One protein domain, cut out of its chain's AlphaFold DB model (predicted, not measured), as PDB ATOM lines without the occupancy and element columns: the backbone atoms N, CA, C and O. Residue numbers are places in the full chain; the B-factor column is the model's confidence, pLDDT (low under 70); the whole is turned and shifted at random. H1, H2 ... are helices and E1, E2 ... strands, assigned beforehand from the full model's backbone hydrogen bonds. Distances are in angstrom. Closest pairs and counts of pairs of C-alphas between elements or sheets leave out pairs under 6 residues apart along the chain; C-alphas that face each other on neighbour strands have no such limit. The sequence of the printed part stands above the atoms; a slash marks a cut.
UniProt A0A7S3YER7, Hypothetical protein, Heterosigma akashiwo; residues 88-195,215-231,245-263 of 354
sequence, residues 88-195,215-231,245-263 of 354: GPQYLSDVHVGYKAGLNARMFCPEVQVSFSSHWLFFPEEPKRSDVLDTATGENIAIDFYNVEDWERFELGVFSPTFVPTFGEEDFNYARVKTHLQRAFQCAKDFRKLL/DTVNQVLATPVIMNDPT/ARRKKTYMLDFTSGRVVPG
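This is residues 88 to 195, 215 to 231 and 245 to 263 of the 354 residues of the protein "Hypothetical protein" of Heterosigma akashiwo (UniProt A0A7S3YER7). A long helix, H5, and a long two-stranded ribbon, E5 and E6, make opposite sides of the domain, with the short helices H1 and H4 and the loop of residues 154 to 157 between them. Two small strand pairs lie to the side of this core: the hairpin E1 and E2, and the pair E4 and E7 near the first residues of E5, while the short strand E3 adds to the ribbon and H3 packs on H5. The printed part has 144 residues, with five named helices and seven named strands in the order H1 E1 E2 H2 H3 E3 H4 H5 E4 E5 E6 E7, and its class is mixed, helices and strands. The largest sheet has the order E3, E5, E6 and is mixed. The whole is compact, with a radius of gyration of the C-alphas of 15.3 A and spans of 47 by 39 by 33 A.

H1 holds residues 90 to 96, and C-alpha 90 is at (222.022, 159.454, 203.075). E1 is residues 99 to 101, E2 104 to 108, H2 110 to 113, H3 119 to 122 and E3 132 to 134. H4 is residues 148 to 153, 8.7 A long. H5, residues 174 to 192, is 26.3 A long and ends with C-alpha 192 at (231.510, 166.651, 216.828). E4 is residues 215 to 217. E5, residues 220 to 228, is 24.1 A long, and E6, residues 247 to 254, is 22.1 A long. E7, residues 260 to 263, ends with C-alpha 263 at (230.526, 150.546, 202.429).

E5, the inner strand, is antiparallel to E6 at 152 degrees, with N 225 and O 250 at 2.8 A, within hydrogen-bond range. E3 is parallel to E5 at 54 degrees, with N 133 and O 220 at 2.8 A. H1 only grazes this sheet, with its residues 90 to 96. E4 runs on into E5 across a break of 2 residues, at 35 degrees, and is antiparallel to E7, with N 216 and O 261 at 2.8 A. H1 touches H2, where the closest C-alphas, of Val 95 and Pro 110, are 4.8 A apart. The hairpin E1 and E2 is antiparallel, with N 99 and O 108 at 3.0 A. H5 touches H3 with residues 184 to 192 alone; the closest C-alphas, of Leu 121 and Ala 188, are 4.7 A apart. With residues 178 to 182 alone, H5 only just touches H4, with 3 pairs of C-alphas within 8 A, the closest those of Val 148 and Lys 178 at 6.5 A; the two run opposite ways at a steep tilt of 60 degrees. H5 is apart from E5 and E6. In H1, H4 and H5 every O i to N i+4 pair is within hydrogen-bond range; H2 and H3 are too short for such a pair.

The two C-alphas farthest apart, of Leu 194 and Ala 245, are 48.3 A apart. Residues 196 to 214 are not printed, a gap of 25.8 A between C-alphas 195 and 215; residues 232 to 244 are not printed either, a gap of 9.3 A between C-alphas 231 and 245. The links E3 to H4, 13 residues, and H4 to H5, 20 residues, are long. The mean pLDDT of the printed part is 92.1, and residues 229 to 231 and 245 to 247 are under 70.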
ATOM      1  N   GLY A  88     227.456 161.712 206.018       91.25
ATOM      2  CA  GLY A  88     226.813 160.934 204.954       91.25
ATOM      3  C   GLY A  88     225.681 161.687 204.256       91.25
ATOM      4  O   GLY A  88     224.806 162.220 204.938       91.25
ATOM      5  N   PRO A  89     225.615 161.695 202.914       89.75
ATOM      6  CA  PRO A  89     224.491 162.301 202.200       89.75
ATOM      7  C   PRO A  89     223.177 161.525 202.364       89.75
ATOM      8  O   PRO A  89     222.106 162.077 202.125       89.75
ATOM      9  N   GLN A  90     223.220 160.266 202.813       90.75
ATOM     10  CA  GLN A  90     222.022 159.454 203.075       90.75
ATOM     11  C   GLN A  90     221.090 160.138 204.075       90.75
ATOM     12  O   GLN A  90     219.873 160.071 203.934       90.75
ATOM     13  N   TYR A  91     221.656 160.825 205.066       93.81
ATOM     14  CA  TYR A  91     220.877 161.528 206.079       93.81
ATOM     15  C   TYR A  91     220.133 162.734 205.502       93.81
ATOM     16  O   TYR A  91     219.074 163.080 206.016       93.81
ATOM     17  N   LEU A  92     220.616 163.324 204.397       96.00
ATOM     18  CA  LEU A  92     219.847 164.323 203.656       96.00
ATOM     19  C   LEU A  92     218.605 163.693 203.022       96.00
ATOM     20  O   LEU A  92     217.528 164.272 203.109       96.00
ATOM     21  N   SER A  93     218.734 162.500 202.434       94.44
ATOM     22  CA  SER A  93     217.588 161.755 201.890       94.44
ATOM     23  C   SER A  93     216.555 161.473 202.984       94.44
ATOM     24  O   SER A  93     215.377 161.790 202.835       94.44
ATOM     25  N   ASP A  94     216.999 160.984 204.141       94.56
ATOM     26  CA  ASP A  94     216.122 160.680 205.273       94.56
ATOM     27  C   ASP A  94     215.296 161.881 205.740       94.56
ATOM     28  O   ASP A  94     214.096 161.740 205.970       94.56
ATOM     29  N   VAL A  95     215.907 163.060 205.875       96.31
ATOM     30  CA  VAL A  95     215.186 164.265 206.317       96.31
ATOM     31  C   VAL A  95     214.418 164.950 205.183       96.31
ATOM     32  O   VAL A  95     213.502 165.715 205.469       96.31
ATOM     33  N   HIS A  96     214.769 164.700 203.915       96.50
ATOM     34  CA  HIS A  96     214.119 165.297 202.741       96.50
ATOM     35  C   HIS A  96     212.902 164.502 202.267       96.50
ATOM     36  O   HIS A  96     211.846 165.085 202.040       96.50
ATOM     37  N   VAL A  97     213.024 163.180 202.139       93.69
ATOM     38  CA  VAL A  97     211.949 162.308 201.634       93.69
ATOM     39  C   VAL A  97     211.379 161.366 202.692       93.69
ATOM     40  O   VAL A  97     210.226 160.948 202.582       93.69
ATOM     41  N   GLY A  98     212.142 161.054 203.742       93.62
ATOM     42  CA  GLY A  98     211.762 160.037 204.719       93.62
ATOM     43  C   GLY A  98     211.887 158.608 204.193       93.62
ATOM     44  O   GLY A  98     212.235 158.357 203.041       93.62
ATOM     45  N   TYR A  99     211.583 157.636 205.049       90.62
ATOM     46  CA  TYR A  99     211.519 156.226 204.658       90.62
ATOM     47  C   TYR A  99     210.423 155.474 205.413       90.62
ATOM     48  O   TYR A  99     209.790 155.987 206.334       90.62
ATOM     49  N   LYS A 100     210.145 154.236 204.994       87.88
ATOM     50  CA  LYS A 100     209.124 153.387 205.619       87.88
ATOM     51  C   LYS A 100     209.768 152.386 206.569       87.88
ATOM     52  O   LYS A 100     210.724 151.711 206.202       87.88
ATOM     53  N   ALA A 101     209.192 152.233 207.758       82.25
ATOM     54  CA  ALA A 101     209.490 151.121 208.653       82.25
ATOM     55  C   ALA A 101     208.397 150.056 208.512       82.25
ATOM     56  O   ALA A 101     207.300 150.187 209.063       82.25
ATOM     57  N   GLY A 102     208.672 149.020 207.717       82.31
ATOM     58  CA  GLY A 102     207.653 148.052 207.312       82.31
ATOM     59  C   GLY A 102     206.507 148.751 206.574       82.31
ATOM     60  O   GLY A 102     206.727 149.419 205.566       82.31
ATOM     61  N   LEU A 103     205.284 148.634 207.096       84.88
ATOM     62  CA  LEU A 103     204.099 149.298 206.534       84.88
ATOM     63  C   LEU A 103     203.892 150.735 207.051       84.88
ATOM     64  O   LEU A 103     202.984 151.425 206.590       84.88
ATOM     65  N   ASN A 104     204.709 151.206 208.000       85.75
ATOM     66  CA  ASN A 104     204.548 152.523 208.608       85.75
ATOM     67  C   ASN A 104     205.387 153.586 207.878       85.75
ATOM     68  O   ASN A 104     206.608 153.633 208.019       85.75
ATOM     69  N   ALA A 105     204.713 154.463 207.130       85.94
ATOM     70  CA  ALA A 105     205.325 155.614 206.459       85.94
ATOM     71  C   ALA A 105     205.349 156.898 207.312       85.94
ATOM     72  O   ALA A 105     205.969 157.878 206.919       85.94
ATOM     73  N   ARG A 106     204.673 156.912 208.468       90.62
ATOM     74  CA  ARG A 106     204.572 158.093 209.345       90.62
ATOM     75  C   ARG A 106     205.708 158.170 210.359       90.62
ATOM     76  O   ARG A 106     206.019 159.249 210.837       90.62
ATOM     77  N   MET A 107     206.312 157.034 210.708       90.56
ATOM     78  CA  MET A 107     207.343 156.965 211.751       90.56
ATOM     79  C   MET A 107     208.651 157.664 211.361       90.56
ATOM     80  O   MET A 107     209.333 158.189 212.232       90.56
ATOM     81  N   PHE A 108     208.986 157.669 210.072       93.38
ATOM     82  CA  PHE A 108     210.220 158.250 209.540       93.38
ATOM     83  C   PHE A 108     209.922 159.209 208.381       93.38
ATOM     84  O   PHE A 108     210.694 159.299 207.429       93.38
ATOM     85  N   CYS A 109     208.783 159.910 208.439       95.12
ATOM     86  CA  CYS A 109     208.500 160.994 207.502       95.12
ATOM     87  C   CYS A 109     209.374 162.226 207.817       95.12
ATOM     88  O   CYS A 109     209.835 162.359 208.956       95.12
ATOM     89  N   PRO A 110     209.574 163.151 206.858       95.94
ATOM     90  CA  PRO A 110     210.406 164.346 207.051       95.94
ATOM     91  C   PRO A 110     210.071 165.152 208.314       95.94
ATOM     92  O   PRO A 110     210.969 165.577 209.036       95.94
ATOM     93  N   GLU A 111     208.781 165.288 208.634       95.31
ATOM     94  CA  GLU A 111     208.292 165.998 209.825       95.31
ATOM     95  C   GLU A 111     208.736 165.348 211.146       95.31
ATOM     96  O   GLU A 111     209.001 166.040 212.127       95.31
ATOM     97  N   VAL A 112     208.870 164.021 211.183       95.62
ATOM     98  CA  VAL A 112     209.403 163.319 212.358       95.62
ATOM     99  C   VAL A 112     210.929 163.352 212.351       95.62
ATOM    100  O   VAL A 112     211.534 163.646 213.380       95.62
ATOM    101  N   GLN A 113     211.559 163.114 211.201       96.38
ATOM    102  CA  GLN A 113     213.018 163.077 211.059       96.38
ATOM    103  C   GLN A 113     213.664 164.416 211.453       96.38
ATOM    104  O   GLN A 113     214.676 164.425 212.157       96.38
ATOM    105  N   VAL A 114     213.049 165.545 211.069       96.31
ATOM    106  CA  VAL A 114     213.527 166.897 211.412       96.31
ATOM    107  C   VAL A 114     213.486 167.177 212.919       96.31
ATOM    108  O   VAL A 114     214.166 168.083 213.386       96.31
ATOM    109  N   SER A 115     212.709 166.409 213.692       95.69
ATOM    110  CA  SER A 115     212.611 166.559 215.150       95.69
ATOM    111  C   SER A 115     213.703 165.815 215.927       95.69
ATOM    112  O   SER A 115     213.833 166.007 217.139       95.69
ATOM    113  N   PHE A 116     214.470 164.936 215.271       96.81
ATOM    114  CA  PHE A 116     215.516 164.173 215.945       96.81
ATOM    115  C   PHE A 116     216.787 165.015 216.011       96.81
ATOM    116  O   PHE A 116     217.429 165.290 214.997       96.81
ATOM    117  N   SER A 117     217.190 165.382 217.224       96.12
ATOM    118  CA  SER A 117     218.393 166.183 217.454       96.12
ATOM    119  C   SER A 117     219.676 165.485 216.995       96.12
ATOM    120  O   SER A 117     220.672 166.150 216.725       96.12
ATOM    121  N   SER A 118     219.680 164.155 216.922       95.69
ATOM    122  CA  SER A 118     220.862 163.360 216.596       95.69
ATOM    123  C   SER A 118     221.232 163.344 215.110       95.69
ATOM    124  O   SER A 118     222.410 163.170 214.799       95.69
ATOM    125  N   HIS A 119     220.284 163.558 214.187       94.38
ATOM    126  CA  HIS A 119     220.561 163.511 212.740       94.38
ATOM    127  C   HIS A 119     221.588 164.535 212.287       94.38
ATOM    128  O   HIS A 119     222.347 164.302 211.348       94.38
ATOM    129  N   TRP A 120     221.610 165.682 212.954       96.62
ATOM    130  CA  TRP A 120     222.401 166.818 212.510       96.62
ATOM    131  C   TRP A 120     223.904 166.584 212.642       96.62
ATOM    132  O   TRP A 120     224.680 167.286 212.007       96.62
ATOM    133  N   LEU A 121     224.322 165.555 213.389       96.00
ATOM    134  CA  LEU A 121     225.720 165.141 213.490       96.00
ATOM    135  C   LEU A 121     226.323 164.732 212.136       96.00
ATOM    136  O   LEU A 121     227.522 164.916 211.905       96.00
ATOM    137  N   PHE A 122     225.509 164.157 211.252       95.44
ATOM    138  CA  PHE A 122     225.991 163.466 210.059       95.44
ATOM    139  C   PHE A 122     226.211 164.374 208.851       95.44
ATOM    140  O   PHE A 122     226.562 163.878 207.780       95.44
ATOM    141  N   PHE A 123     226.035 165.685 209.007       96.25
ATOM    142  CA  PHE A 123     226.252 166.649 207.937       96.25
ATOM    143  C   PHE A 123     227.661 167.261 207.987       96.25
ATOM    144  O   PHE A 123     228.217 167.456 209.075       96.25
ATOM    145  N   PRO A 124     228.261 167.563 206.820       94.12
ATOM    146  CA  PRO A 124     229.565 168.215 206.735       94.12
ATOM    147  C   PRO A 124     229.530 169.632 207.310       94.12
ATOM    148  O   PRO A 124     228.593 170.389 207.081       94.12
ATOM    149  N   GLU A 125     230.577 169.985 208.061       92.25
ATOM    150  CA  GLU A 125     230.740 171.321 208.656       92.25
ATOM    151  C   GLU A 125     231.296 172.349 207.667       92.25
ATOM    152  O   GLU A 125     231.099 173.545 207.855       92.25
ATOM    153  N   GLU A 126     232.010 171.904 206.626       93.62
ATOM    154  CA  GLU A 126     232.557 172.791 205.600       93.62
ATOM    155  C   GLU A 126     231.553 172.935 204.445       93.62
ATOM    156  O   GLU A 126     231.345 171.961 203.714       93.62
ATOM    157  N   PRO A 127     230.994 174.136 204.187       92.69
ATOM    158  CA  PRO A 127     229.939 174.298 203.186       92.69
ATOM    159  C   PRO A 127     230.333 173.867 201.771       92.69
ATOM    160  O   PRO A 127     229.510 173.374 201.008       92.69
ATOM    161  N   LYS A 128     231.615 174.020 201.411       92.31
ATOM    162  CA  LYS A 128     232.157 173.632 200.095       92.31
ATOM    163  C   LYS A 128     232.284 172.117 199.901       92.31
ATOM    164  O   LYS A 128     232.548 171.672 198.786       92.31
ATOM    165  N   ARG A 129     232.114 171.332 200.966       90.62
ATOM    166  CA  ARG A 129     232.145 169.865 200.962       90.62
ATOM    167  C   ARG A 129     230.779 169.305 201.351       90.62
ATOM    168  O   ARG A 129     230.689 168.419 202.191       90.62
ATOM    169  N   SER A 130     229.719 169.861 200.767       91.19
ATOM    170  CA  SER A 130     228.338 169.472 201.067       91.19
ATOM    171  C   SER A 130     227.986 168.047 200.626       91.19
ATOM    172  O   SER A 130     226.965 167.519 201.057       91.19
ATOM    173  N   ASP A 131     228.801 167.438 199.760       94.19
ATOM    174  CA  ASP A 131     228.493 166.197 199.046       94.19
ATOM    175  C   ASP A 131     227.210 166.318 198.187       94.19
ATOM    176  O   ASP A 131     226.587 165.316 197.840       94.19
ATOM    177  N   VAL A 132     226.822 167.546 197.805       96.25
ATOM    178  CA  VAL A 132     225.712 167.842 196.885       96.25
ATOM    179  C   VAL A 132     226.272 168.457 195.602       96.25
ATOM    180  O   VAL A 132     226.764 169.583 195.610       96.25
ATOM    181  N   LEU A 133     226.199 167.726 194.490       96.25
ATOM    182  CA  LEU A 133     226.808 168.092 193.207       96.25
ATOM    183  C   LEU A 133     225.826 168.822 192.293       96.25
ATOM    184  O   LEU A 133     224.791 168.257 191.948       96.25
ATOM    185  N   ASP A 134     226.167 170.017 191.817       95.88
ATOM    186  CA  ASP A 134     225.411 170.658 190.737       95.88
ATOM    187  C   ASP A 134     225.710 169.926 189.420       95.88
ATOM    188  O   ASP A 134     226.834 169.962 188.917       95.88
ATOM    189  N   THR A 135     224.706 169.264 188.841       96.00
ATOM    190  CA  THR A 135     224.887 168.442 187.631       96.00
ATOM    191  C   THR A 135     225.266 169.255 186.393       96.00
ATOM    192  O   THR A 135     225.814 168.690 185.449       96.00
ATOM    193  N   ALA A 136     225.023 170.570 186.384       94.00
ATOM    194  CA  ALA A 136     225.404 171.437 185.274       94.00
ATOM    195  C   ALA A 136     226.883 171.846 185.320       94.00
ATOM    196  O   ALA A 136     227.467 172.127 184.275       94.00
ATOM    197  N   THR A 137     227.484 171.904 186.512       94.50
ATOM    198  CA  THR A 137     228.877 172.357 186.693       94.50
ATOM    199  C   THR A 137     229.834 171.228 187.063       94.50
ATOM    200  O   THR A 137     231.027 171.332 186.803       94.50
ATOM    201  N   GLY A 138     229.326 170.145 187.659       93.69
ATOM    202  CA  GLY A 138     230.147 169.102 188.269       93.69
ATOM    203  C   GLY A 138     230.823 169.539 189.574       93.69
ATOM    204  O   GLY A 138     231.692 168.821 190.063       93.69
ATOM    205  N   GLU A 139     230.444 170.687 190.148       94.31
ATOM    206  CA  GLU A 139     230.999 171.219 191.398       94.31
ATOM    207  C   GLU A 139     230.040 171.046 192.586       94.31
ATOM    208  O   GLU A 139     228.819 170.966 192.424       94.31
ATOM    209  N   ASN A 140     230.592 170.991 193.804       94.44
ATOM    210  CA  ASN A 140     229.775 170.979 195.017       94.44
ATOM    211  C   ASN A 140     229.023 172.305 195.165       94.44
ATOM    212  O   ASN A 140     229.615 173.386 195.110       94.44
ATOM    213  N   ILE A 141     227.728 172.219 195.449       95.00
ATOM    214  CA  ILE A 141     226.938 173.365 195.885       95.00
ATOM    215  C   ILE A 141     227.394 173.724 197.295       95.00
ATOM    216  O   ILE A 141     227.386 172.877 198.186       95.00
ATOM    217  N   ALA A 142     227.779 174.979 197.511       96.19
ATOM    218  CA  ALA A 142     228.131 175.451 198.842       96.19
ATOM    219  C   ALA A 142     226.869 175.548 199.718       96.19
ATOM    220  O   ALA A 142     226.064 176.458 199.512       96.19
ATOM    221  N   ILE A 143     226.710 174.616 200.661       96.12
ATOM    222  CA  ILE A 143     225.564 174.531 201.581       96.12
ATOM    223  C   ILE A 143     226.095 174.424 203.006       96.12
ATOM    224  O   ILE A 143     226.769 173.450 203.339       96.12
ATOM    225  N   ASP A 144     225.781 175.397 203.856       97.25
ATOM    226  CA  ASP A 144     226.010 175.284 205.293       97.25
ATOM    227  C   ASP A 144     224.835 174.543 205.945       97.25
ATOM    228  O   ASP A 144     223.794 175.119 206.261       97.25
ATOM    229  N   PHE A 145     224.999 173.238 206.168       97.31
ATOM    230  CA  PHE A 145     223.969 172.417 206.808       97.31
ATOM    231  C   PHE A 145     223.698 172.784 208.272       97.31
ATOM    232  O   PHE A 145     222.706 172.316 208.826       97.31
ATOM    233  N   TYR A 146     224.531 173.620 208.892       97.50
ATOM    234  CA  TYR A 146     224.333 174.121 210.249       97.50
ATOM    235  C   TYR A 146     223.777 175.556 210.264       97.50
ATOM    236  O   TYR A 146     223.768 176.203 211.316       97.50
ATOM    237  N   ASN A 147     223.276 176.035 209.121       97.38
ATOM    238  CA  ASN A 147     222.624 177.326 208.940       97.38
ATOM    239  C   ASN A 147     221.188 177.125 208.428       97.38
ATOM    240  O   ASN A 147     220.982 176.654 207.311       97.38
ATOM    241  N   VAL A 148     220.171 177.469 209.224       97.19
ATOM    242  CA  VAL A 148     218.769 177.172 208.865       97.19
ATOM    243  C   VAL A 148     218.308 177.949 207.631       97.19
ATOM    244  O   VAL A 148     217.512 177.453 206.838       97.19
ATOM    245  N   GLU A 149     218.874 179.128 207.410       96.31
ATOM    246  CA  GLU A 149     218.620 179.955 206.241       96.31
ATOM    247  C   GLU A 149     219.089 179.273 204.946       96.31
ATOM    248  O   GLU A 149     218.453 179.442 203.906       96.31
ATOM    249  N   ASP A 150     220.149 178.457 204.992       96.38
ATOM    250  CA  ASP A 150     220.584 177.667 203.837       96.38
ATOM    251  C   ASP A 150     219.610 176.511 203.557       96.38
ATOM    252  O   ASP A 150     219.292 176.255 202.395       96.38
ATOM    253  N   TRP A 151     219.040 175.877 204.588       96.75
ATOM    254  CA  TRP A 151     217.977 174.878 204.402       96.75
ATOM    255  C   TRP A 151     216.754 175.462 203.687       96.75
ATOM    256  O   TRP A 151     216.206 174.823 202.791       96.75
ATOM    257  N   GLU A 152     216.356 176.690 204.023       95.25
ATOM    258  CA  GLU A 152     215.279 177.401 203.321       95.25
ATOM    259  C   GLU A 152     215.679 177.812 201.904       95.25
ATOM    260  O   GLU A 152     214.922 177.640 200.947       95.25
ATOM    261  N   ARG A 153     216.884 178.369 201.757       93.25
ATOM    262  CA  ARG A 153     217.403 178.858 200.480       93.25
ATOM    263  C   ARG A 153     217.477 177.747 199.439       93.25
ATOM    264  O   ARG A 153     217.125 177.993 198.284       93.25
ATOM    265  N   PHE A 154     217.942 176.571 199.850       94.06
ATOM    266  CA  PHE A 154     218.104 175.391 199.004       94.06
ATOM    267  C   PHE A 154     216.903 174.439 199.052       94.06
ATOM    268  O   PHE A 154     216.971 173.374 198.446       94.06
ATOM    269  N   GLU A 155     215.808 174.828 199.718       94.81
ATOM    270  CA  GLU A 155     214.543 174.080 199.742       94.81
ATOM    271  C   GLU A 155     214.727 172.623 200.216       94.81
ATOM    272  O   GLU A 155     214.230 171.665 199.624       94.81
ATOM    273  N   LEU A 156     215.493 172.444 201.294       96.00
ATOM    274  CA  LEU A 156     215.849 171.137 201.841       96.00
ATOM    275  C   LEU A 156     214.860 170.686 202.921       96.00
ATOM    276  O   LEU A 156     214.339 171.494 203.692       96.00
ATOM    277  N   GLY A 157     214.659 169.375 203.059       96.12
ATOM    278  CA  GLY A 157     213.863 168.844 204.160       96.12
ATOM    279  C   GLY A 157     212.406 169.286 204.077       96.12
ATOM    280  O   GLY A 157     211.794 169.342 203.013       96.12
ATOM    281  N   VAL A 158     211.884 169.700 205.228       96.88
ATOM    282  CA  VAL A 158     210.542 170.277 205.371       96.88
ATOM    283  C   VAL A 158     210.371 171.660 204.720       96.88
ATOM    284  O   VAL A 158     209.260 172.184 204.678       96.88
ATOM    285  N   PHE A 159     211.451 172.266 204.215       96.06
ATOM    286  CA  PHE A 159     211.402 173.510 203.438       96.06
ATOM    287  C   PHE A 159     211.294 173.267 201.928       96.06
ATOM    288  O   PHE A 159     211.214 174.224 201.160       96.06
ATOM    289  N   SER A 160     211.292 172.003 201.494       93.44
ATOM    290  CA  SER A 160     211.055 171.648 200.097       93.44
ATOM    291  C   SER A 160     209.657 172.082 199.642       93.44
ATOM    292  O   SER A 160     208.693 171.881 200.384       93.44
ATOM    293  N   PRO A 161     209.485 172.590 198.406       88.88
ATOM    294  CA  PRO A 161     208.165 172.886 197.852       88.88
ATOM    295  C   PRO A 161     207.289 171.635 197.677       88.88
ATOM    296  O   PRO A 161     206.087 171.761 197.462       88.88
ATOM    297  N   THR A 162     207.873 170.433 197.737       89.50
ATOM    298  CA  THR A 162     207.139 169.161 197.668       89.50
ATOM    299  C   THR A 162     206.783 168.597 199.043       89.50
ATOM    300  O   THR A 162     206.104 167.572 199.119       89.50
ATOM    301  N   PHE A 163     207.229 169.234 200.130       93.19
ATOM    302  CA  PHE A 163     206.899 168.797 201.478       93.19
ATOM    303  C   PHE A 163     205.427 169.077 201.797       93.19
ATOM    304  O   PHE A 163     204.925 170.180 201.599       93.19
ATOM    305  N   VAL A 164     204.759 168.065 202.347       92.06
ATOM    306  CA  VAL A 164     203.405 168.166 202.891       92.06
ATOM    307  C   VAL A 164     203.435 167.604 204.317       92.06
ATOM    308  O   VAL A 164     203.857 166.451 204.489       92.06
ATOM    309  N   PRO A 165     203.009 168.372 205.341       93.44
ATOM    310  CA  PRO A 165     202.928 167.884 206.713       93.44
ATOM    311  C   PRO A 165     202.124 166.588 206.817       93.44
ATOM    312  O   PRO A 165     201.016 166.462 206.298       93.44
ATOM    313  N   THR A 166     202.687 165.602 207.507       92.25
ATOM    314  CA  THR A 166     202.079 164.277 207.674       92.25
ATOM    315  C   THR A 166     200.992 164.280 208.747       92.25
ATOM    316  O   THR A 166     200.100 163.427 208.718       92.25
ATOM    317  N   PHE A 167     201.076 165.194 209.718       91.19
ATOM    318  CA  PHE A 167     200.132 165.272 210.839       91.19
ATOM    319  C   PHE A 167     199.105 166.405 210.713       91.19
ATOM    320  O   PHE A 167     198.187 166.448 211.521       91.19
ATOM    321  N   GLY A 168     199.176 167.213 209.652       88.19
ATOM    322  CA  GLY A 168     198.248 168.312 209.370       88.19
ATOM    323  C   GLY A 168     198.963 169.661 209.301       88.19
ATOM    324  O   GLY A 168     199.931 169.896 210.018       88.19
ATOM    325  N   GLU A 169     198.500 170.554 208.424       83.19
ATOM    326  CA  GLU A 169     199.131 171.871 208.233       83.19
ATOM    327  C   GLU A 169     199.003 172.775 209.464       83.19
ATOM    328  O   GLU A 169     199.934 173.510 209.779       83.19
ATOM    329  N   GLU A 170     197.885 172.692 210.190       84.38
ATOM    330  CA  GLU A 170     197.636 173.504 211.391       84.38
ATOM    331  C   GLU A 170     198.597 173.170 212.544       84.38
ATOM    332  O   GLU A 170     198.949 174.042 213.340       84.38
ATOM    333  N   ASP A 171     199.065 171.919 212.602       83.25
ATOM    334  CA  ASP A 171     199.986 171.435 213.632       83.25
ATOM    335  C   ASP A 171     201.457 171.733 213.293       83.25
ATOM    336  O   ASP A 171     202.321 171.767 214.183       83.25
ATOM    337  N   PHE A 172     201.760 171.990 212.017       91.62
ATOM    338  CA  PHE A 172     203.121 172.207 211.549       91.62
ATOM    339  C   PHE A 172     203.531 173.678 211.643       91.62
ATOM    340  O   PHE A 172     203.021 174.558 210.953       91.62
ATOM    341  N   ASN A 173     204.525 173.962 212.485       94.25
ATOM    342  CA  ASN A 173     204.978 175.324 212.743       94.25
ATOM    343  C   ASN A 173     206.440 175.519 212.324       94.25
ATOM    344  O   ASN A 173     207.367 175.140 213.046       94.25
ATOM    345  N   TYR A 174     206.640 176.195 211.191       94.38
ATOM    346  CA  TYR A 174     207.967 176.513 210.662       94.38
ATOM    347  C   TYR A 174     208.849 177.282 211.650       94.38
ATOM    348  O   TYR A 174     210.039 176.998 211.742       94.38
ATOM    349  N   ALA A 175     208.304 178.219 212.433       95.38
ATOM    350  CA  ALA A 175     209.100 178.953 213.416       95.38
ATOM    351  C   ALA A 175     209.635 178.020 214.517       95.38
ATOM    352  O   ALA A 175     210.814 178.087 214.861       95.38
ATOM    353  N   ARG A 176     208.805 177.088 215.010       95.56
ATOM    354  CA  ARG A 176     209.235 176.064 215.981       95.56
ATOM    355  C   ARG A 176     210.286 175.130 215.393       95.56
ATOM    356  O   ARG A 176     211.247 174.810 216.089       95.56
ATOM    357  N   VAL A 177     210.125 174.726 214.133       96.69
ATOM    358  CA  VAL A 177     211.127 173.925 213.418       96.69
ATOM    359  C   VAL A 177     212.449 174.678 213.345       96.69
ATOM    360  O   VAL A 177     213.466 174.129 213.749       96.69
ATOM    361  N   LYS A 178     212.454 175.948 212.931       97.62
ATOM    362  CA  LYS A 178     213.685 176.749 212.864       97.62
ATOM    363  C   LYS A 178     214.375 176.875 214.220       97.62
ATOM    364  O   LYS A 178     215.579 176.655 214.304       97.62
ATOM    365  N   THR A 179     213.627 177.155 215.288       97.56
ATOM    366  CA  THR A 179     214.183 177.200 216.651       97.56
ATOM    367  C   THR A 179     214.772 175.853 217.070       97.56
ATOM    368  O   THR A 179     215.853 175.808 217.661       97.56
ATOM    369  N   HIS A 180     214.089 174.747 216.757       97.44
ATOM    370  CA  HIS A 180     214.613 173.409 217.012       97.44
ATOM    371  C   HIS A 180     215.918 173.170 216.245       97.44
ATOM    372  O   HIS A 180     216.910 172.798 216.867       97.44
ATOM    373  N   LEU A 181     215.941 173.443 214.938       98.12
ATOM    374  CA  LEU A 181     217.111 173.272 214.078       98.12
ATOM    375  C   LEU A 181     218.307 174.073 214.585       98.12
ATOM    376  O   LEU A 181     219.368 173.502 214.785       98.12
ATOM    377  N   GLN A 182     218.126 175.356 214.906       97.31
ATOM    378  CA  GLN A 182     219.193 176.194 215.465       97.31
ATOM    379  C   GLN A 182     219.822 175.564 216.715       97.31
ATOM    380  O   GLN A 182     221.047 175.508 216.848       97.31
ATOM    381  N   ARG A 183     218.993 175.044 217.630       97.25
ATOM    382  CA  ARG A 183     219.494 174.370 218.832       97.25
ATOM    383  C   ARG A 183     220.177 173.045 218.497       97.25
ATOM    384  O   ARG A 183     221.237 172.756 219.050       97.25
ATOM    385  N   ALA A 184     219.573 172.246 217.631       97.94
ATOM    386  CA  ALA A 184     220.038 170.910 217.307       97.94
ATOM    387  C   ALA A 184     221.349 170.938 216.498       97.94
ATOM    388  O   ALA A 184     222.259 170.165 216.790       97.94
ATOM    389  N   PHE A 185     221.503 171.898 215.582       98.00
ATOM    390  CA  PHE A 185     222.745 172.186 214.863       98.00
ATOM    391  C   PHE A 185     223.875 172.547 215.826       98.00
ATOM    392  O   PHE A 185     224.973 172.005 215.717       98.00
ATOM    393  N   GLN A 186     223.605 173.412 216.810       96.69
ATOM    394  CA  GLN A 186     224.603 173.772 217.814       96.69
ATOM    395  C   GLN A 186     225.024 172.556 218.652       96.69
ATOM    396  O   GLN A 186     226.219 172.311 218.809       96.69
ATOM    397  N   CYS A 187     224.062 171.755 219.128       97.06
ATOM    398  CA  CYS A 187     224.347 170.506 219.840       97.06
ATOM    399  C   CYS A 187     225.199 169.544 218.997       97.06
ATOM    400  O   CYS A 187     226.167 168.985 219.505       97.06
ATOM    401  N   ALA A 188     224.882 169.380 217.710       97.31
ATOM    402  CA  ALA A 188     225.647 168.527 216.809       97.31
ATOM    403  C   ALA A 188     227.088 169.025 216.625       97.31
ATOM    404  O   ALA A 188     228.018 168.234 216.777       97.31
ATOM    405  N   LYS A 189     227.300 170.327 216.389       96.44
ATOM    406  CA  LYS A 189     228.650 170.918 216.299       96.44
ATOM    407  C   LYS A 189     229.446 170.725 217.581       96.44
ATOM    408  O   LYS A 189     230.623 170.381 217.533       96.44
ATOM    409  N   ASP A 190     228.818 170.939 218.733       96.75
ATOM    410  CA  ASP A 190     229.486 170.748 220.019       96.75
ATOM    411  C   ASP A 190     229.824 169.278 220.271       96.75
ATOM    412  O   ASP A 190     230.910 168.986 220.767       96.75
ATOM    413  N   PHE A 191     228.960 168.348 219.859       98.00
ATOM    414  CA  PHE A 191     229.240 166.921 219.968       98.00
ATOM    415  C   PHE A 191     230.352 166.458 219.016       98.00
ATOM    416  O   PHE A 191     231.195 165.664 219.423       98.00
ATOM    417  N   ARG A 192     230.425 166.979 217.780       96.31
ATOM    418  CA  ARG A 192     231.510 166.651 216.828       96.31
ATOM    419  C   ARG A 192     232.892 166.983 217.378       96.31
ATOM    420  O   ARG A 192     233.823 166.218 217.157       96.31
ATOM    421  N   LYS A 193     233.020 168.057 218.165       96.31
ATOM    422  CA  LYS A 193     234.279 168.410 218.852       96.31
ATOM    423  C   LYS A 193     234.736 167.351 219.858       96.31
ATOM    424  O   LYS A 193     235.903 167.341 220.218       96.31
ATOM    425  N   LEU A 194     233.829 166.494 220.328       96.94
ATOM    426  CA  LEU A 194     234.148 165.387 221.232       96.94
ATOM    427  C   LEU A 194     234.593 164.126 220.478       96.94
ATOM    428  O   LEU A 194     235.117 163.201 221.094       96.94
ATOM    429  N   LEU A 195     234.372 164.073 219.160       96.88
ATOM    430  CA  LEU A 195     234.771 162.976 218.282       96.88
ATOM    431  C   LEU A 195     236.159 163.256 217.706       96.88
ATOM    432  O   LEU A 195     236.341 163.391 216.497       96.88
ATOM    433  N   ASP A 215     227.625 148.692 197.752       96.81
ATOM    434  CA  ASP A 215     227.580 150.011 197.135       96.81
ATOM    435  C   ASP A 215     226.844 150.984 198.054       96.81
ATOM    436  O   ASP A 215     225.689 150.783 198.435       96.81
ATOM    437  N   THR A 216     227.542 152.053 198.409       96.25
ATOM    438  CA  THR A 216     227.035 153.108 199.272       96.25
ATOM    439  C   THR A 216     227.146 154.414 198.520       96.25
ATOM    440  O   THR A 216     228.241 154.834 198.145       96.25
ATOM    441  N   VAL A 217     226.009 155.059 198.271       94.38
ATOM    442  CA  VAL A 217     225.994 156.401 197.680       94.38
ATOM    443  C   VAL A 217     226.854 157.319 198.558       94.38
ATOM    444  O   VAL A 217     226.847 157.206 199.776       94.38
ATOM    445  N   ASN A 218     227.637 158.222 197.991       93.19
ATOM    446  CA  ASN A 218     228.395 159.196 198.778       93.19
ATOM    447  C   ASN A 218     228.268 160.617 198.251       93.19
ATOM    448  O   ASN A 218     229.009 161.498 198.681       93.19
ATOM    449  N   GLN A 219     227.288 160.843 197.379       94.44
ATOM    450  CA  GLN A 219     226.973 162.150 196.837       94.44
ATOM    451  C   GLN A 219     225.488 162.238 196.473       94.44
ATOM    452  O   GLN A 219     224.913 161.268 195.988       94.44
ATOM    453  N   VAL A 220     224.879 163.402 196.670       96.38
ATOM    454  CA  VAL A 220     223.561 163.748 196.119       96.38
ATOM    455  C   VAL A 220     223.772 164.523 194.828       96.38
ATOM    456  O   VAL A 220     224.610 165.423 194.780       96.38
ATOM    457  N   LEU A 221     223.014 164.209 193.782       97.25
ATOM    458  CA  LEU A 221     223.011 165.018 192.567       97.25
ATOM    459  C   LEU A 221     221.910 166.071 192.657       97.25
ATOM    460  O   LEU A 221     220.785 165.774 193.040       97.25
ATOM    461  N   ALA A 222     222.225 167.302 192.289       96.56
ATOM    462  CA  ALA A 222     221.317 168.434 192.317       96.56
ATOM    463  C   ALA A 222     221.234 169.041 190.917       96.56
ATOM    464  O   ALA A 222     222.179 169.656 190.425       96.56
ATOM    465  N   THR A 223     220.088 168.871 190.264       96.06
ATOM    466  CA  THR A 223     219.858 169.411 188.921       96.06
ATOM    467  C   THR A 223     219.205 170.784 189.015       96.06
ATOM    468  O   THR A 223     218.112 170.880 189.578       96.06
ATOM    469  N   PRO A 224     219.825 171.851 188.477       91.94
ATOM    470  CA  PRO A 224     219.214 173.172 188.440       91.94
ATOM    471  C   PRO A 224     217.873 173.172 187.710       91.94
ATOM    472  O   PRO A 224     217.777 172.736 186.564       91.94
ATOM    473  N   VAL A 225     216.854 173.751 188.336       89.50
ATOM    474  CA  VAL A 225     215.548 173.992 187.719       89.50
ATOM    475  C   VAL A 225     215.197 175.466 187.880       89.50
ATOM    476  O   VAL A 225     215.422 176.069 188.929       89.50
ATOM    477  N   ILE A 226     214.660 176.076 186.824       83.25
ATOM    478  CA  ILE A 226     214.133 177.440 186.883       83.25
ATOM    479  C   ILE A 226     212.629 177.336 187.086       83.25
ATOM    480  O   ILE A 226     211.916 176.869 186.198       83.25
ATOM    481  N   MET A 227     212.152 177.795 188.238       73.81
ATOM    482  CA  MET A 227     210.725 177.868 188.536       73.81
ATOM    483  C   MET A 227     210.269 179.327 188.621       73.81
ATOM    484  O   MET A 227     211.051 180.234 188.936       73.81
ATOM    485  N   ASN A 228     208.996 179.566 188.303       71.81
ATOM    486  CA  ASN A 228     208.359 180.851 188.574       71.81
ATOM    487  C   ASN A 228     208.195 180.985 190.088       71.81
ATOM    488  O   ASN A 228     207.683 180.066 190.717       71.81
ATOM    489  N   ASP A 229     208.623 182.105 190.661       63.84
ATOM    490  CA  ASP A 229     208.501 182.374 192.091       63.84
ATOM    491  C   ASP A 229     207.016 182.556 192.462       63.84
ATOM    492  O   ASP A 229     206.410 183.560 192.059       63.84
ATOM    493  N   PRO A 230     206.405 181.622 193.218       55.19
ATOM    494  CA  PRO A 230     204.993 181.711 193.578       55.19
ATOM    495  C   PRO A 230     204.702 182.887 194.526       55.19
ATOM    496  O   PRO A 230     203.560 183.337 194.600       55.19
ATOM    497  N   THR A 231     205.717 183.447 195.198       54.38
ATOM    498  CA  THR A 231     205.562 184.624 196.073       54.38
ATOM    499  C   THR A 231     205.494 185.945 195.301       54.38
ATOM    500  O   THR A 231     205.085 186.965 195.852       54.38
ATOM    501  N   ALA A 245     207.391 187.868 186.182       58.31
ATOM    502  CA  ALA A 245     207.446 186.865 187.241       58.31
ATOM    503  C   ALA A 245     208.910 186.608 187.617       58.31
ATOM    504  O   ALA A 245     209.737 186.288 186.754       58.31
ATOM    505  N   ARG A 246     209.243 186.794 188.898       65.00
ATOM    506  CA  ARG A 246     210.603 186.576 189.388       65.00
ATOM    507  C   ARG A 246     210.919 185.094 189.185       65.00
ATOM    508  O   ARG A 246     210.146 184.230 189.579       65.00
ATOM    509  N   ARG A 247     212.013 184.781 188.496       68.44
ATOM    510  CA  ARG A 247     212.465 183.397 188.302       68.44
ATOM    511  C   ARG A 247     213.405 183.037 189.445       68.44
ATOM    512  O   ARG A 247     214.391 183.745 189.651       68.44
ATOM    513  N   LYS A 248     213.115 181.958 190.172       78.94
ATOM    514  CA  LYS A 248     213.998 181.418 191.214       78.94
ATOM    515  C   LYS A 248     214.717 180.190 190.652       78.94
ATOM    516  O   LYS A 248     214.080 179.298 190.091       78.94
ATOM    517  N   LYS A 249     216.048 180.159 190.776       79.88
ATOM    518  CA  LYS A 249     216.834 178.935 190.565       79.88
ATOM    519  C   LYS A 249     216.623 178.050 191.797       79.88
ATOM    520  O   LYS A 249     216.924 178.493 192.902       79.88
ATOM    521  N   THR A 250     216.108 176.847 191.593       86.31
ATOM    522  CA  THR A 250     216.012 175.783 192.602       86.31
ATOM    523  C   THR A 250     216.759 174.538 192.112       86.31
ATOM    524  O   THR A 250     217.337 174.548 191.019       86.31
ATOM    525  N   TYR A 251     216.786 173.486 192.923       91.62
ATOM    526  CA  TYR A 251     217.466 172.232 192.651       91.62
ATOM    527  C   TYR A 251     216.520 171.051 192.845       91.62
ATOM    528  O   TYR A 251     215.884 170.910 193.883       91.62
ATOM    529  N   MET A 252     216.468 170.168 191.852       93.38
ATOM    530  CA  MET A 252     215.861 168.849 191.999       93.38
ATOM    531  C   MET A 252     216.935 167.868 192.469       93.38
ATOM    532  O   MET A 252     217.949 167.702 191.786       93.38
ATOM    533  N   LEU A 253     216.721 167.251 193.632       95.56
ATOM    534  CA  LEU A 253     217.686 166.353 194.265       95.56
ATOM    535  C   LEU A 253     217.454 164.892 193.858       95.56
ATOM    536  O   LEU A 253     216.328 164.401 193.899       95.56
ATOM    537  N   ASP A 254     218.536 164.196 193.517       95.31
ATOM    538  CA  ASP A 254     218.589 162.754 193.280       95.31
ATOM    539  C   ASP A 254     219.549 162.111 194.289       95.31
ATOM    540  O   ASP A 254     220.761 162.349 194.288       95.31
ATOM    541  N   PHE A 255     218.972 161.290 195.164       94.50
ATOM    542  CA  PHE A 255     219.660 160.604 196.259       94.50
ATOM    543  C   PHE A 255     220.173 159.206 195.886       94.50
ATOM    544  O   PHE A 255     220.714 158.508 196.741       94.50
ATOM    545  N   THR A 256     219.956 158.766 194.647       92.19
ATOM    546  CA  THR A 256     220.177 157.379 194.208       92.19
ATOM    547  C   THR A 256     221.238 157.253 193.128       92.19
ATOM    548  O   THR A 256     222.035 156.323 193.181       92.19
ATOM    549  N   SER A 257     221.289 158.195 192.185       93.38
ATOM    550  CA  SER A 257     222.196 158.114 191.029       93.38
ATOM    551  C   SER A 257     223.548 158.788 191.261       93.38
ATOM    552  O   SER A 257     224.340 158.926 190.329       93.38
ATOM    553  N   GLY A 258     223.809 159.259 192.483       91.94
ATOM    554  CA  GLY A 258     225.096 159.833 192.849       91.94
ATOM    555  C   GLY A 258     226.232 158.815 192.799       91.94
ATOM    556  O   GLY A 258     226.030 157.613 192.626       91.94
ATOM    557  N   ARG A 259     227.461 159.306 192.975       93.69
ATOM    558  CA  ARG A 259     228.637 158.440 193.072       93.69
ATOM    559  C   ARG A 259     228.437 157.400 194.180       93.69
ATOM    560  O   ARG A 259     227.965 157.732 195.266       93.69
ATOM    561  N   VAL A 260     228.839 156.163 193.903       95.38
ATOM    562  CA  VAL A 260     228.866 155.060 194.870       95.38
ATOM    563  C   VAL A 260     230.301 154.695 195.239       95.38
ATOM    564  O   VAL A 260     231.221 154.807 194.423       95.38
ATOM    565  N   VAL A 261     230.494 154.278 196.486       96.81
ATOM    566  CA  VAL A 261     231.755 153.775 197.041       96.81
ATOM    567  C   VAL A 261     231.494 152.530 197.890       96.81
ATOM    568  O   VAL A 261     230.354 152.320 198.311       96.81
ATOM    569  N   PRO A 262     232.522 151.706 198.166       98.00
ATOM    570  CA  PRO A 262     232.381 150.588 199.090       98.00
ATOM    571  C   PRO A 262     231.940 151.050 200.482       98.00
ATOM    572  O   PRO A 262     232.422 152.057 201.005       98.00
ATOM    573  N   GLY A 263     231.047 150.287 201.097       97.50
ATOM    574  CA  GLY A 263     230.526 150.546 202.429       97.50
ATOM    575  C   GLY A 263     229.559 149.456 202.862       97.50
ATOM    576  O   GLY A 263     229.603 148.328 202.369       97.50
TER     577      GLY A 263